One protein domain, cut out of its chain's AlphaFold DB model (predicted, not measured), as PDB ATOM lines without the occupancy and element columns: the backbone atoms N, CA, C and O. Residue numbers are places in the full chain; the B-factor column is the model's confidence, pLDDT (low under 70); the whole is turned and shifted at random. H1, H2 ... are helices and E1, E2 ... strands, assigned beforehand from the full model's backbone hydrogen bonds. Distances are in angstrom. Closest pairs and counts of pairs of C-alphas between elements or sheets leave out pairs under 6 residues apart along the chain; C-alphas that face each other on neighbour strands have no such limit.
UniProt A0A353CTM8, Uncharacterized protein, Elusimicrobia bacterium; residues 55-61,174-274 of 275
ATOM      1  N   HIS A  55      87.235 -16.170 -65.185       76.69
ATOM      2  CA  HIS A  55      86.853 -15.163 -66.164       76.69
ATOM      3  C   HIS A  55      86.068 -14.023 -65.502       76.69
ATOM      4  O   HIS A  55      85.201 -14.264 -64.659       76.69
ATOM      5  N   LEU A  56      86.379 -12.794 -65.902       74.38
ATOM      6  CA  LEU A  56      85.693 -11.570 -65.523       74.38
ATOM      7  C   LEU A  56      85.335 -10.782 -66.781       74.38
ATOM      8  O   LEU A  56      86.219 -10.285 -67.482       74.38
ATOM      9  N   ASP A  57      84.040 -10.596 -67.005       70.31
ATOM     10  CA  ASP A  57      83.550  -9.606 -67.954       70.31
ATOM     11  C   ASP A  57      83.575  -8.221 -67.297       70.31
ATOM     12  O   ASP A  57      83.004  -8.016 -66.221       70.31
ATOM     13  N   TRP A  58      84.230  -7.250 -67.936       73.00
ATOM     14  CA  TRP A  58      84.204  -5.866 -67.479       73.00
ATOM     15  C   TRP A  58      82.791  -5.298 -67.580       73.00
ATOM     16  O   TRP A  58      82.157  -5.292 -68.639       73.00
ATOM     17  N   ILE A  59      82.309  -4.758 -66.466       74.56
ATOM     18  CA  ILE A  59      81.000  -4.121 -66.413       74.56
ATOM     19  C   ILE A  59      81.118  -2.734 -67.036       74.56
ATOM     20  O   ILE A  59      81.618  -1.815 -66.404       74.56
ATOM     21  N   ASN A  60      80.615  -2.556 -68.257       69.88
ATOM     22  CA  ASN A  60      80.562  -1.249 -68.912       69.88
ATOM     23  C   ASN A  60      79.169  -0.615 -68.776       69.88
ATOM     24  O   ASN A  60      78.405  -0.549 -69.738       69.88
ATOM     25  N   SER A  61      78.811  -0.195 -67.561       82.56
ATOM     26  CA  SER A  61      77.510   0.421 -67.283       82.56
ATOM     27  C   SER A  61      77.678   1.771 -66.596       82.56
ATOM     28  O   SER A  61      78.187   1.860 -65.480       82.56
ATOM     29  N   LYS A 174      77.063  -6.743 -53.935       91.88
ATOM     30  CA  LYS A 174      76.614  -7.380 -55.183       91.88
ATOM     31  C   LYS A 174      77.773  -7.931 -56.016       91.88
ATOM     32  O   LYS A 174      77.557  -8.817 -56.833       91.88
ATOM     33  N   TYR A 175      78.985  -7.421 -55.800       92.19
ATOM     34  CA  TYR A 175      80.191  -7.800 -56.542       92.19
ATOM     35  C   TYR A 175      81.074  -8.776 -55.757       92.19
ATOM     36  O   TYR A 175      82.290  -8.838 -55.949       92.19
ATOM     37  N   ALA A 176      80.462  -9.517 -54.831       91.44
ATOM     38  CA  ALA A 176      81.119 -10.599 -54.127       91.44
ATOM     39  C   ALA A 176      81.353 -11.785 -55.061       91.44
ATOM     40  O   ALA A 176      80.487 -12.168 -55.848       91.44
ATOM     41  N   THR A 177      82.510 -12.406 -54.918       89.31
ATOM     42  CA  THR A 177      82.909 -13.548 -55.716       89.31
ATOM     43  C   THR A 177      83.788 -14.478 -54.888       89.31
ATOM     44  O   THR A 177      84.449 -14.049 -53.945       89.31
ATOM     45  N   GLU A 178      83.766 -15.768 -55.203       89.12
ATOM     46  CA  GLU A 178      84.591 -16.761 -54.519       89.12
ATOM     47  C   GLU A 178      85.851 -17.052 -55.335       89.12
ATOM     48  O   GLU A 178      85.791 -17.364 -56.527       89.12
ATOM     49  N   TYR A 179      87.006 -16.945 -54.700       85.06
ATOM     50  CA  TYR A 179      88.292 -17.274 -55.289       85.06
ATOM     51  C   TYR A 179      89.073 -18.094 -54.269       85.06
ATOM     52  O   TYR A 179      89.328 -17.619 -53.167       85.06
ATOM     53  N   ARG A 180      89.398 -19.349 -54.606       83.94
ATOM     54  CA  ARG A 180      90.143 -20.270 -53.722       83.94
ATOM     55  C   ARG A 180      89.511 -20.474 -52.343       83.94
ATOM     56  O   ARG A 180      90.192 -20.425 -51.325       83.94
ATOM     57  N   GLY A 181      88.190 -20.638 -52.295       85.19
ATOM     58  CA  GLY A 181      87.458 -20.757 -51.027       85.19
ATOM     59  C   GLY A 181      87.379 -19.454 -50.221       85.19
ATOM     60  O   GLY A 181      86.812 -19.437 -49.133       85.19
ATOM     61  N   THR A 182      87.923 -18.351 -50.744       87.94
ATOM     62  CA  THR A 182      87.896 -17.035 -50.107       87.94
ATOM     63  C   THR A 182      86.901 -16.129 -50.813       87.94
ATOM     64  O   THR A 182      86.896 -15.996 -52.038       87.94
ATOM     65  N   LYS A 183      86.052 -15.463 -50.030       91.00
ATOM     66  CA  LYS A 183      85.135 -14.448 -50.546       91.00
ATOM     67  C   LYS A 183      85.874 -13.123 -50.723       91.00
ATOM     68  O   LYS A 183      86.224 -12.471 -49.736       91.00
ATOM     69  N   ILE A 184      86.053 -12.721 -51.976       93.88
ATOM     70  CA  ILE A 184      86.623 -11.429 -52.367       93.88
ATOM     71  C   ILE A 184      85.537 -10.544 -52.989       93.88
ATOM     72  O   ILE A 184      84.525 -11.029 -53.495       93.88
ATOM     73  N   TYR A 185      85.731  -9.234 -52.931       94.56
ATOM     74  CA  TYR A 185      84.814  -8.238 -53.479       94.56
ATOM     75  C   TYR A 185      85.552  -7.443 -54.551       94.56
ATOM     76  O   TYR A 185      86.596  -6.862 -54.268       94.56
ATOM     77  N   LEU A 186      85.015  -7.443 -55.773       94.19
ATOM     78  CA  LEU A 186      85.604  -6.792 -56.947       94.19
ATOM     79  C   LEU A 186      84.674  -5.675 -57.415       94.19
ATOM     80  O   LEU A 186      83.877  -5.851 -58.334       94.19
ATOM     81  N   ILE A 187      84.710  -4.531 -56.740       94.88
ATOM     82  CA  ILE A 187      83.707  -3.481 -56.932       94.88
ATOM     83  C   ILE A 187      84.127  -2.612 -58.123       94.88
ATOM     84  O   ILE A 187      85.147  -1.925 -58.032       94.88
ATOM     85  N   PRO A 188      83.382  -2.620 -59.243       93.19
ATOM     86  CA  PRO A 188      83.755  -1.875 -60.437       93.19
ATOM     87  C   PRO A 188      83.720  -0.372 -60.163       93.19
ATOM     88  O   PRO A 188      82.775   0.164 -59.567       93.19
ATOM     89  N   GLN A 189      84.752   0.320 -60.630       93.81
ATOM     90  CA  GLN A 189      84.892   1.753 -60.456       93.81
ATOM     91  C   GLN A 189      85.504   2.406 -61.693       93.81
ATOM     92  O   GLN A 189      86.451   1.896 -62.290       93.81
ATOM     93  N   CYS A 190      84.969   3.579 -62.021       92.06
ATOM     94  CA  CYS A 190      85.500   4.482 -63.024       92.06
ATOM     95  C   CYS A 190      85.516   5.904 -62.457       92.06
ATOM     96  O   CYS A 190      84.573   6.301 -61.769       92.06
ATOM     97  N   TYR A 191      86.578   6.663 -62.719       93.81
ATOM     98  CA  TYR A 191      86.645   8.076 -62.352       93.81
ATOM     99  C   TYR A 191      87.555   8.875 -63.287       93.81
ATOM    100  O   TYR A 191      88.489   8.336 -63.881       93.81
ATOM    101  N   TRP A 192      87.270  10.172 -63.418       92.56
ATOM    102  CA  TRP A 192      88.031  11.120 -64.235       92.56
ATOM    103  C   TRP A 192      89.141  11.782 -63.416       92.56
ATOM    104  O   TRP A 192      88.867  12.300 -62.338       92.56
ATOM    105  N   THR A 193      90.372  11.824 -63.926       90.75
ATOM    106  CA  THR A 193      91.515  12.470 -63.244       90.75
ATOM    107  C   THR A 193      91.798  13.895 -63.715       90.75
ATOM    108  O   THR A 193      92.885  14.408 -63.478       90.75
ATOM    109  N   GLY A 194      90.898  14.506 -64.487       89.44
ATOM    110  CA  GLY A 194      91.173  15.774 -65.174       89.44
ATOM    111  C   GLY A 194      91.749  15.578 -66.582       89.44
ATOM    112  O   GLY A 194      91.600  16.458 -67.425       89.44
ATOM    113  N   THR A 195      92.341  14.410 -66.860       88.00
ATOM    114  CA  THR A 195      93.026  14.107 -68.132       88.00
ATOM    115  C   THR A 195      92.635  12.773 -68.762       88.00
ATOM    116  O   THR A 195      92.584  12.674 -69.986       88.00
ATOM    117  N   ARG A 196      92.345  11.748 -67.955       88.94
ATOM    118  CA  ARG A 196      91.928  10.416 -68.414       88.94
ATOM    119  C   ARG A 196      90.933   9.795 -67.445       88.94
ATOM    120  O   ARG A 196      90.914  10.129 -66.258       88.94
ATOM    121  N   PHE A 197      90.103   8.884 -67.941       89.25
ATOM    122  CA  PHE A 197      89.324   8.021 -67.060       89.25
ATOM    123  C   PHE A 197      90.172   6.834 -66.652       89.25
ATOM    124  O   PHE A 197      90.802   6.215 -67.507       89.25
ATOM    125  N   LYS A 198      90.146   6.495 -65.369       91.44
ATOM    126  CA  LYS A 198      90.740   5.274 -64.829       91.44
ATOM    127  C   LYS A 198      89.641   4.265 -64.559       91.44
ATOM    128  O   LYS A 198      88.649   4.606 -63.918       91.44
ATOM    129  N   HIS A 199      89.831   3.041 -65.034       89.81
ATOM    130  CA  HIS A 199      88.876   1.944 -64.914       89.81
ATOM    131  C   HIS A 199      89.526   0.799 -64.156       89.81
ATOM    132  O   HIS A 199      90.637   0.388 -64.487       89.81
ATOM    133  N   GLY A 200      88.846   0.277 -63.143       91.69
ATOM    134  CA  GLY A 200      89.365  -0.843 -62.375       91.69
ATOM    135  C   GLY A 200      88.407  -1.380 -61.326       91.69
ATOM    136  O   GLY A 200      87.224  -1.034 -61.293       91.69
ATOM    137  N   TYR A 201      88.941  -2.218 -60.447       93.94
ATOM    138  CA  TYR A 201      88.192  -2.782 -59.333       93.94
ATOM    139  C   TYR A 201      88.746  -2.275 -58.012       93.94
ATOM    140  O   TYR A 201      89.952  -2.301 -57.784       93.94
ATOM    141  N   VAL A 202      87.849  -1.847 -57.127       95.81
ATOM    142  CA  VAL A 202      88.158  -1.685 -55.708       95.81
ATOM    143  C   VAL A 202      88.033  -3.054 -55.051       95.81
ATOM    144  O   VAL A 202      87.010  -3.729 -55.190       95.81
ATOM    145  N   LEU A 203      89.095  -3.464 -54.373       95.38
ATOM    146  CA  LEU A 203      89.327  -4.824 -53.919       95.38
ATOM    147  C   LEU A 203      89.242  -4.908 -52.404       95.38
ATOM    148  O   LEU A 203      89.751  -4.047 -51.687       95.38
ATOM    149  N   SER A 204      88.605  -5.963 -51.912       94.94
ATOM    150  CA  SER A 204      88.538  -6.265 -50.484       94.94
ATOM    151  C   SER A 204      88.266  -7.756 -50.252       94.94
ATOM    152  O   SER A 204      87.848  -8.473 -51.165       94.94
ATOM    153  N   GLN A 205      88.472  -8.218 -49.020       92.19
ATOM    154  CA  GLN A 205      88.214  -9.587 -48.567       92.19
ATOM    155  C   GLN A 205      87.245  -9.582 -47.381       92.19
ATOM    156  O   GLN A 205      87.213  -8.622 -46.614       92.19
ATOM    157  N   HIS A 206      86.438 -10.641 -47.232       85.75
ATOM    158  CA  HIS A 206      85.437 -10.844 -46.160       85.75
ATOM    159  C   HIS A 206      84.260  -9.846 -46.129       85.75
ATOM    160  O   HIS A 206      83.163 -10.202 -45.701       85.75
ATOM    161  N   GLY A 207      84.440  -8.642 -46.665       93.56
ATOM    162  CA  GLY A 207      83.417  -7.631 -46.896       93.56
ATOM    163  C   GLY A 207      83.895  -6.588 -47.915       93.56
ATOM    164  O   GLY A 207      85.061  -6.604 -48.302       93.56
ATOM    165  N   PRO A 208      83.029  -5.643 -48.331       92.69
ATOM    166  CA  PRO A 208      83.410  -4.506 -49.183       92.69
ATOM    167  C   PRO A 208      84.497  -3.596 -48.585       92.69
ATOM    168  O   PRO A 208      85.125  -2.833 -49.310       92.69
ATOM    169  N   THR A 209      84.706  -3.668 -47.270       92.12
ATOM    170  CA  THR A 209      85.761  -2.974 -46.524       92.12
ATOM    171  C   THR A 209      86.401  -3.942 -45.541       92.12
ATOM    172  O   THR A 209      85.705  -4.807 -44.997       92.12
ATOM    173  N   HIS A 210      87.683  -3.746 -45.259       87.56
ATOM    174  CA  HIS A 210      88.409  -4.454 -44.218       87.56
ATOM    175  C   HIS A 210      87.833  -4.112 -42.829       87.56
ATOM    176  O   HIS A 210      87.501  -2.945 -42.588       87.56
ATOM    177  N   PRO A 211      87.684  -5.090 -41.917       81.62
ATOM    178  CA  PRO A 211      87.101  -4.861 -40.594       81.62
ATOM    179  C   PRO A 211      87.894  -3.853 -39.755       81.62
ATOM    180  O   PRO A 211      87.279  -3.031 -39.081       81.62
ATOM    181  N   ASP A 212      89.226  -3.867 -39.851       82.44
ATOM    182  CA  ASP A 212      90.074  -3.046 -38.975       82.44
ATOM    183  C   ASP A 212      90.221  -1.601 -39.461       82.44
ATOM    184  O   ASP A 212      90.184  -0.668 -38.665       82.44
ATOM    185  N   SER A 213      90.373  -1.395 -40.774       83.81
ATOM    186  CA  SER A 213      90.574  -0.054 -41.337       83.81
ATOM    187  C   SER A 213      89.264   0.634 -41.715       83.81
ATOM    188  O   SER A 213      89.239   1.847 -41.904       83.81
ATOM    189  N   GLY A 214      88.174  -0.123 -41.890       88.12
ATOM    190  CA  GLY A 214      86.918   0.394 -42.436       88.12
ATOM    191  C   GLY A 214      87.004   0.818 -43.909       88.12
ATOM    192  O   GLY A 214      86.036   1.366 -44.436       88.12
ATOM    193  N   LEU A 215      88.124   0.542 -44.582       90.75
ATOM    194  CA  LEU A 215      88.413   0.895 -45.973       90.75
ATOM    195  C   LEU A 215      88.606  -0.371 -46.819       90.75
ATOM    196  O   LEU A 215      88.851  -1.443 -46.261       90.75
ATOM    197  N   PRO A 216      88.476  -0.303 -48.156       94.31
ATOM    198  CA  PRO A 216      88.909  -1.403 -49.018       94.31
ATOM    199  C   PRO A 216      90.412  -1.688 -48.851       94.31
ATOM    200  O   PRO A 216      91.130  -0.931 -48.201       94.31
ATOM    201  N   LEU A 217      90.884  -2.792 -49.429       93.19
ATOM    202  CA  LEU A 217      92.300  -3.164 -49.408       93.19
ATOM    203  C   LEU A 217      93.085  -2.455 -50.513       93.19
ATOM    204  O   LEU A 217      94.200  -2.006 -50.288       93.19
ATOM    205  N   ASP A 218      92.512  -2.351 -51.710       94.25
ATOM    206  CA  ASP A 218      93.251  -1.904 -52.892       94.25
ATOM    207  C   ASP A 218      92.311  -1.357 -53.982       94.25
ATOM    208  O   ASP A 218      91.098  -1.578 -53.957       94.25
ATOM    209  N   PHE A 219      92.872  -0.653 -54.960       94.44
ATOM    210  CA  PHE A 219      92.266  -0.389 -56.258       94.44
ATOM    211  C   PHE A 219      93.215  -0.870 -57.360       94.44
ATOM    212  O   PHE A 219      94.251  -0.255 -57.610       94.44
ATOM    213  N   ALA A 220      92.826  -1.936 -58.057       92.38
ATOM    214  CA  ALA A 220      93.549  -2.417 -59.227       92.38
ATOM    215  C   ALA A 220      93.038  -1.703 -60.486       92.38
ATOM    216  O   ALA A 220      91.927  -1.968 -60.959       92.38
ATOM    217  N   GLU A 221      93.854  -0.796 -61.023       91.06
ATOM    218  CA  GLU A 221      93.617  -0.132 -62.308       91.06
ATOM    219  C   GLU A 221      93.872  -1.108 -63.462       91.06
ATOM    220  O   GLU A 221      94.960  -1.661 -63.586       91.06
ATOM    221  N   LEU A 222      92.874  -1.296 -64.325       87.19
ATOM    222  CA  LEU A 222      92.940  -2.215 -65.459       87.19
ATOM    223  C   LEU A 222      93.305  -1.502 -66.766       87.19
ATOM    224  O   LEU A 222      94.103  -2.002 -67.557       87.19
ATOM    225  N   PHE A 223      92.703  -0.337 -67.012       84.31
ATOM    226  CA  PHE A 223      92.964   0.465 -68.206       84.31
ATOM    227  C   PHE A 223      92.555   1.928 -68.011       84.31
ATOM    228  O   PHE A 223      91.810   2.278 -67.087       84.31
ATOM    229  N   THR A 224      93.002   2.785 -68.931       84.56
ATOM    230  CA  THR A 224      92.617   4.200 -68.977       84.56
ATOM    231  C   THR A 224      91.964   4.574 -70.306       84.56
ATOM    232  O   THR A 224      92.369   4.060 -71.338       84.56
ATOM    233  N   SER A 225      90.973   5.471 -70.326       79.25
ATOM    234  CA  SER A 225      90.393   6.010 -71.575       79.25
ATOM    235  C   SER A 225      90.684   7.517 -71.723       79.25
ATOM    236  O   SER A 225      90.782   8.203 -70.700       79.25
ATOM    237  N   PRO A 226      90.865   8.060 -72.951       60.53
ATOM    238  CA  PRO A 226      90.469   7.536 -74.267       60.53
ATOM    239  C   PRO A 226      91.495   6.624 -74.955       60.53
ATOM    240  O   PRO A 226      91.371   6.400 -76.152       60.53
ATOM    241  N   GLU A 227      92.480   6.088 -74.240       57.31
ATOM    242  CA  GLU A 227      93.432   5.104 -74.765       57.31
ATOM    243  C   GLU A 227      92.996   3.666 -74.415       57.31
ATOM    244  O   GLU A 227      93.663   3.004 -73.624       57.31
ATOM    245  N   PRO A 228      91.903   3.113 -74.992       52.22
ATOM    246  CA  PRO A 228      91.460   1.754 -74.685       52.22
ATOM    247  C   PRO A 228      92.486   0.695 -75.109       52.22
ATOM    248  O   PRO A 228      92.284  -0.474 -74.831       52.22
ATOM    249  N   THR A 229      93.559   1.073 -75.809       53.59
ATOM    250  CA  THR A 229      94.694   0.208 -76.144       53.59
ATOM    251  C   THR A 229      95.748   0.141 -75.038       53.59
ATOM    252  O   THR A 229      96.575  -0.764 -75.067       53.59
ATOM    253  N   ALA A 230      95.716   1.049 -74.056       55.94
ATOM    254  CA  ALA A 230      96.587   1.048 -72.884       55.94
ATOM    255  C   ALA A 230      96.048   0.097 -71.800       55.94
ATOM    256  O   ALA A 230      95.828   0.481 -70.649       55.94
ATOM    257  N   TYR A 231      95.786  -1.155 -72.179       63.94
ATOM    258  CA  TYR A 231      95.599  -2.218 -71.199       63.94
ATOM    259  C   TYR A 231      96.940  -2.431 -70.507       63.94
ATOM    260  O   TYR A 231      97.917  -2.771 -71.179       63.94
ATOM    261  N   LYS A 232      97.001  -2.249 -69.182       62.28
ATOM    262  CA  LYS A 232      98.163  -2.740 -68.439       62.28
ATOM    263  C   LYS A 232      98.172  -4.263 -68.625       62.28
ATOM    264  O   LYS A 232      97.167  -4.898 -68.299       62.28
ATOM    265  N   PRO A 233      99.222  -4.854 -69.228       56.91
ATOM    266  CA  PRO A 233      99.211  -6.266 -69.617       56.91
ATOM    267  C   PRO A 233      98.965  -7.186 -68.416       56.91
ATOM    268  O   PRO A 233      98.393  -8.267 -68.581       56.91
ATOM    269  N   ILE A 234      99.329  -6.715 -67.219       71.62
ATOM    270  CA  ILE A 234      99.030  -7.317 -65.926       71.62
ATOM    271  C   ILE A 234      98.733  -6.175 -64.945       71.62
ATOM    272  O   ILE A 234      99.520  -5.239 -64.823       71.62
ATOM    273  N   ALA A 235      97.592  -6.232 -64.263       84.88
ATOM    274  CA  ALA A 235      97.350  -5.445 -63.054       84.88
ATOM    275  C   ALA A 235      97.356  -6.405 -61.865       84.88
ATOM    276  O   ALA A 235      96.851  -7.513 -61.982       84.88
ATOM    277  N   TYR A 236      97.910  -6.027 -60.724       89.12
ATOM    278  CA  TYR A 236      98.057  -6.922 -59.572       89.12
ATOM    279  C   TYR A 236      97.429  -6.319 -58.325       89.12
ATOM    280  O   TYR A 236      97.249  -5.108 -58.229       89.12
ATOM    281  N   SER A 237      97.119  -7.177 -57.361       92.19
ATOM    282  CA  SER A 237      96.806  -6.799 -55.992       92.19
ATOM    283  C   SER A 237      97.648  -7.646 -55.055       92.19
ATOM    284  O   SER A 237      97.327  -8.809 -54.800       92.19
ATOM    285  N   ILE A 238      98.731  -7.053 -54.548       91.00
ATOM    286  CA  ILE A 238      99.626  -7.686 -53.571       91.00
ATOM    287  C   ILE A 238      98.861  -8.169 -52.323       91.00
ATOM    288  O   ILE A 238      99.052  -9.326 -51.946       91.00
ATOM    289  N   PRO A 239      97.944  -7.382 -51.714       90.38
ATOM    290  CA  PRO A 239      97.269  -7.788 -50.476       90.38
ATOM    291  C   PRO A 239      96.365  -9.012 -50.653       90.38
ATOM    292  O   PRO A 239      96.139  -9.763 -49.709       90.38
ATOM    293  N   LEU A 240      95.837  -9.214 -51.864       90.94
ATOM    294  CA  LEU A 240      95.014 -10.372 -52.207       90.94
ATOM    295  C   LEU A 240      95.804 -11.493 -52.898       90.94
ATOM    296  O   LEU A 240      95.222 -12.536 -53.182       90.94
ATOM    297  N   ALA A 241      97.095 -11.288 -53.177       90.62
ATOM    298  CA  ALA A 241      97.940 -12.192 -53.955       90.62
ATOM    299  C   ALA A 241      97.319 -12.607 -55.309       90.62
ATOM    300  O   ALA A 241      97.450 -13.754 -55.740       90.62
ATOM    301  N   ILE A 242      96.643 -11.674 -55.994       91.00
ATOM    302  CA  ILE A 242      96.014 -11.921 -57.303       91.00
ATOM    303  C   ILE A 242      96.584 -11.023 -58.397       91.00
ATOM    304  O   ILE A 242      96.948  -9.873 -58.151       91.00
ATOM    305  N   SER A 243      96.573 -11.524 -59.628       90.81
ATOM    306  CA  SER A 243      96.831 -10.753 -60.840       90.81
ATOM    307  C   SER A 243      95.647 -10.826 -61.812       90.81
ATOM    308  O   SER A 243      94.896 -11.804 -61.870       90.81
ATOM    309  N   PHE A 244      95.461  -9.742 -62.559       89.31
ATOM    310  CA  PHE A 244      94.451  -9.534 -63.583       89.31
ATOM    311  C   PHE A 244      95.143  -9.547 -64.936       89.31
ATOM    312  O   PHE A 244      95.913  -8.643 -65.262       89.31
ATOM    313  N   LYS A 245      94.839 -10.559 -65.744       87.06
ATOM    314  CA  LYS A 245      95.418 -10.723 -67.075       87.06
ATOM    315  C   LYS A 245      94.374 -10.461 -68.148       87.06
ATOM    316  O   LYS A 245      93.318 -11.105 -68.158       87.06
ATOM    317  N   HIS A 246      94.676  -9.528 -69.049       82.75
ATOM    318  CA  HIS A 246      93.818  -9.225 -70.191       82.75
ATOM    319  C   HIS A 246      93.813 -10.407 -71.167       82.75
ATOM    320  O   HIS A 246      94.869 -10.920 -71.540       82.75
ATOM    321  N   LEU A 247      92.628 -10.845 -71.595       76.56
ATOM    322  CA  LEU A 247      92.482 -12.050 -72.422       76.56
ATOM    323  C   LEU A 247      92.626 -11.799 -73.938       76.56
ATOM    324  O   LEU A 247      92.552 -12.745 -74.720       76.56
ATOM    325  N   GLY A 248      92.906 -10.559 -74.365       65.88
ATOM    326  CA  GLY A 248      93.211 -10.212 -75.761       65.88
ATOM    327  C   GLY A 248      92.030 -10.374 -76.733       65.88
ATOM    328  O   GLY A 248      90.952 -10.806 -76.351       65.88
ATOM    329  N   ALA A 249      92.234 -10.033 -78.015       53.62
ATOM    330  CA  ALA A 249      91.192  -9.896 -79.054       53.62
ATOM    331  C   ALA A 249      90.389 -11.173 -79.411       53.62
ATOM    332  O   ALA A 249      89.491 -11.118 -80.248       53.62
ATOM    333  N   GLN A 250      90.700 -12.320 -78.797       46.47
ATOM    334  CA  GLN A 250      89.899 -13.549 -78.878       46.47
ATOM    335  C   GLN A 250      88.786 -13.597 -77.811       46.47
ATOM    336  O   GLN A 250      87.874 -14.414 -77.904       46.47
ATOM    337  N   GLY A 251      88.823 -12.682 -76.839       42.72
ATOM    338  CA  GLY A 251      87.726 -12.310 -75.956       42.72
ATOM    339  C   GLY A 251      87.365 -10.843 -76.195       42.72
ATOM    340  O   GLY A 251      88.162 -10.047 -76.681       42.72
ATOM    341  N   LYS A 252      86.128 -10.462 -75.908       50.94
ATOM    342  CA  LYS A 252      85.613  -9.108 -76.151       50.94
ATOM    343  C   LYS A 252      86.479  -8.055 -75.423       50.94
ATOM    344  O   LYS A 252      86.973  -8.367 -74.336       50.94
ATOM    345  N   PRO A 253      86.634  -6.821 -75.949       55.31
ATOM    346  CA  PRO A 253      87.242  -5.717 -75.201       55.31
ATOM    347  C   PRO A 253      86.679  -5.661 -73.776       55.31
ATOM    348  O   PRO A 253      85.460  -5.683 -73.604       55.31
ATOM    349  N   GLY A 254      87.557  -5.639 -72.770       64.81
ATOM    350  CA  GLY A 254      87.148  -5.704 -71.364       64.81
ATOM    351  C   GLY A 254      87.015  -7.115 -70.777       64.81
ATOM    352  O   GLY A 254      86.389  -7.268 -69.737       64.81
ATOM    353  N   SER A 255      87.596  -8.147 -71.392       77.12
ATOM    354  CA  SER A 255      87.643  -9.489 -70.793       77.12
ATOM    355  C   SER A 255      88.939  -9.696 -70.009       77.12
ATOM    356  O   SER A 255      90.038  -9.594 -70.564       77.12
ATOM    357  N   TRP A 256      88.813 -10.039 -68.730       84.19
ATOM    358  CA  TRP A 256      89.937 -10.249 -67.821       84.19
ATOM    359  C   TRP A 256      89.883 -11.642 -67.206       84.19
ATOM    360  O   TRP A 256      88.833 -12.277 -67.129       84.19
ATOM    361  N   SER A 257      91.031 -12.120 -66.749       86.56
ATOM    362  CA  SER A 257      91.117 -13.298 -65.893       86.56
ATOM    363  C   SER A 257      91.781 -12.944 -64.576       86.56
ATOM    364  O   SER A 257      92.736 -12.173 -64.571       86.56
ATOM    365  N   ILE A 258      91.271 -13.511 -63.484       89.00
ATOM    366  CA  ILE A 258      91.949 -13.510 -62.188       89.00
ATOM    367  C   ILE A 258      92.748 -14.797 -62.081       89.00
ATOM    368  O   ILE A 258      92.213 -15.891 -62.299       89.00
ATOM    369  N   GLN A 259      94.002 -14.656 -61.699       89.56
ATOM    370  CA  GLN A 259      94.898 -15.753 -61.385       89.56
ATOM    371  C   GLN A 259      95.752 -15.376 -60.172       89.56
ATOM    372  O   GLN A 259      95.691 -14.244 -59.687       89.56
ATOM    373  N   ASP A 260      96.545 -16.326 -59.698       88.75
ATOM    374  CA  ASP A 260      97.534 -16.026 -58.678       88.75
ATOM    375  C   ASP A 260      98.582 -15.067 -59.179       88.75
ATOM    376  O   ASP A 260      99.004 -15.098 -60.336       88.75
ATOM    377  N   LEU A 261      99.048 -14.275 -58.234       88.31
ATOM    378  CA  LEU A 261     100.268 -13.528 -58.370       88.31
ATOM    379  C   LEU A 261     101.444 -14.519 -58.298       88.31
ATOM    380  O   LEU A 261     101.663 -15.186 -57.286       88.31
ATOM    381  N   THR A 262     102.145 -14.687 -59.419       86.88
ATOM    382  CA  THR A 262     103.371 -15.491 -59.481       86.88
ATOM    383  C   THR A 262     104.533 -14.745 -58.825       86.88
ATOM    384  O   THR A 262     104.448 -13.544 -58.588       86.88
ATOM    385  N   GLU A 263     105.647 -15.425 -58.548       83.69
ATOM    386  CA  GLU A 263     106.846 -14.757 -58.015       83.69
ATOM    387  C   GLU A 263     107.325 -13.620 -58.932       83.69
ATOM    388  O   GLU A 263     107.630 -12.533 -58.452       83.69
ATOM    389  N   ASN A 264     107.294 -13.826 -60.252       83.38
ATOM    390  CA  ASN A 264     107.630 -12.778 -61.217       83.38
ATOM    391  C   ASN A 264     106.640 -11.607 -61.146       83.38
ATOM    392  O   ASN A 264     107.075 -10.464 -61.084       83.38
ATOM    393  N   ASP A 265     105.331 -11.884 -61.066       84.19
ATOM    394  CA  ASP A 265     104.322 -10.828 -60.910       84.19
ATOM    395  C   ASP A 265     104.526 -10.041 -59.605       84.19
ATOM    396  O   ASP A 265     104.243  -8.848 -59.565       84.19
ATOM    397  N   LEU A 266     105.009 -10.685 -58.533       85.38
ATOM    398  CA  LEU A 266     105.328 -10.011 -57.270       85.38
ATOM    399  C   LEU A 266     106.524  -9.088 -57.405       85.38
ATOM    400  O   LEU A 266     106.496  -7.980 -56.878       85.38
ATOM    401  N   MET A 267     107.572  -9.554 -58.074       85.31
ATOM    402  CA  MET A 267     108.772  -8.758 -58.291       85.31
ATOM    403  C   MET A 267     108.468  -7.548 -59.171       85.31
ATOM    404  O   MET A 267     108.875  -6.445 -58.815       85.31
ATOM    405  N   ASP A 268     107.696  -7.737 -60.242       84.81
ATOM    406  CA  ASP A 268     107.222  -6.648 -61.100       84.81
ATOM    407  C   ASP A 268     106.338  -5.678 -60.302       84.81
ATOM    408  O   ASP A 268     106.538  -4.467 -60.347       84.81
ATOM    409  N   ALA A 269     105.415  -6.211 -59.493       83.38
ATOM    410  CA  ALA A 269     104.548  -5.402 -58.648       83.38
ATOM    411  C   ALA A 269     105.328  -4.550 -57.651       83.38
ATOM    412  O   ALA A 269     105.059  -3.367 -57.518       83.38
ATOM    413  N   LEU A 270     106.296  -5.133 -56.948       85.00
ATOM    414  CA  LEU A 270     107.109  -4.405 -55.978       85.00
ATOM    415  C   LEU A 270     108.064  -3.415 -56.649       85.00
ATOM    416  O   LEU A 270     108.361  -2.386 -56.050       85.00
ATOM    417  N   ALA A 271     108.545  -3.709 -57.860       84.50
ATOM    418  CA  ALA A 271     109.368  -2.782 -58.629       84.50
ATOM    419  C   ALA A 271     108.575  -1.527 -59.020       84.50
ATOM    420  O   ALA A 271     109.054  -0.423 -58.784       84.50
ATOM    421  N   ASP A 272     107.346  -1.695 -59.515       80.25
ATOM    422  CA  ASP A 272     106.444  -0.590 -59.866       80.25
ATOM    423  C   ASP A 272     106.115   0.327 -58.668       80.25
ATOM    424  O   ASP A 272     105.852   1.511 -58.858       80.25
ATOM    425  N   GLU A 273     106.099  -0.195 -57.434       79.56
ATOM    426  CA  GLU A 273     105.845   0.614 -56.226       79.56
ATOM    427  C   GLU A 273     107.078   1.418 -55.762       79.56
ATOM    428  O   GLU A 273     106.963   2.257 -54.866       79.56
ATOM    429  N   LEU A 274     108.262   1.146 -56.322       70.25
ATOM    430  CA  LEU A 274     109.529   1.791 -55.953       70.25
ATOM    431  C   LEU A 274     109.987   2.873 -56.951       70.25
ATOM    432  O   LEU A 274     110.986   3.544 -56.675       70.25
TER     433      LEU A 274
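Overview. This is residues 55 to 61 and 174 to 274 of the 275 residues of an uncharacterized protein of Elusimicrobia bacterium (UniProt A0A353CTM8). Two strongly twisted, curled sheets of four strands face each other as a sandwich, with helix H1 packed across E6 on the outside of one sheet. That sheet runs E1, E8, E7, E6 and the other E2, E3, E4, E5, both antiparallel throughout; the chain changes sheets between E5 and E6. The printed part has 108 residues with eight named strands, E1 to E8, and then one named helix, H1; the class is mostly strand. It is compact, with a radius of gyration of the C-alphas of 13.8 A, and rounded, spanning 37 by 31 by 30 A.

Arrangement. Begin with E1, residues 55 to 57, an edge strand, and find its antiparallel neighbour E8, residues 255 to 260, where N 56 and O 256 are 2.8 A apart, within hydrogen-bond range. Past the cut, E2, residues 176 to 179, forms a hairpin with E3, residues 182 to 192; N 177 and O 184 are 2.8 A apart. E3 and E4, residues 197 to 205, form the next hairpin, with N 187 and O 202 at 2.9 A. E4 and E5, residues 218 to 225, form another, with N 203 and O 218 at 2.8 A; E5 bends by 58 degrees at residue 222. E2 to E5 are a meander, each strand the antiparallel neighbour of the one before. E6, residues 234 to 237, E7, residues 242 to 246, and E8 make a second meander; look for N 244 and O 235 at 2.7 A, and N 243 and O 259 at 2.9 A. The facing parts of the sheets are 9.5 A centre to centre, their best planes 32 degrees apart; the closest C-alphas of E5 and E6, those of Leu 222 and Ala 235, are 6.0 A apart. H1, residues 263 to 272, is on the sheet of E6 at a height of 9.4 A and runs across the strands, at 87 degrees to E6 on the local plane; its closest C-alpha pair with E6 is Ala 269 and Tyr 236, 6.7 A. Every O i to N i+4 pair in H1 is within hydrogen-bond range.

Along the chain. Find C-alpha 55 at (86.853, -15.163, -66.164), where E1 begins. E3 starts at C-alpha 182, (87.896, -17.035, -50.107), and runs 31.5 A; E4 measures 25.6 A, E5 20.5 A and E8 17.0 A. H1 runs 14.3 A to C-alpha 272 at (106.444, -0.590, -59.866).

Size, cuts and confidence. The two farthest C-alphas, those of Asp 212 and Gln 250, are 41.3 A apart. Residues 62 to 173 are not printed, and C-alphas 61 and 174 are 14.4 A apart across the cut. The link from E4 to E5 is long, with 12 residues. Look for pLDDT under 70 at residue 60, residues 226 to 233 and residues 248 to 254 of this model.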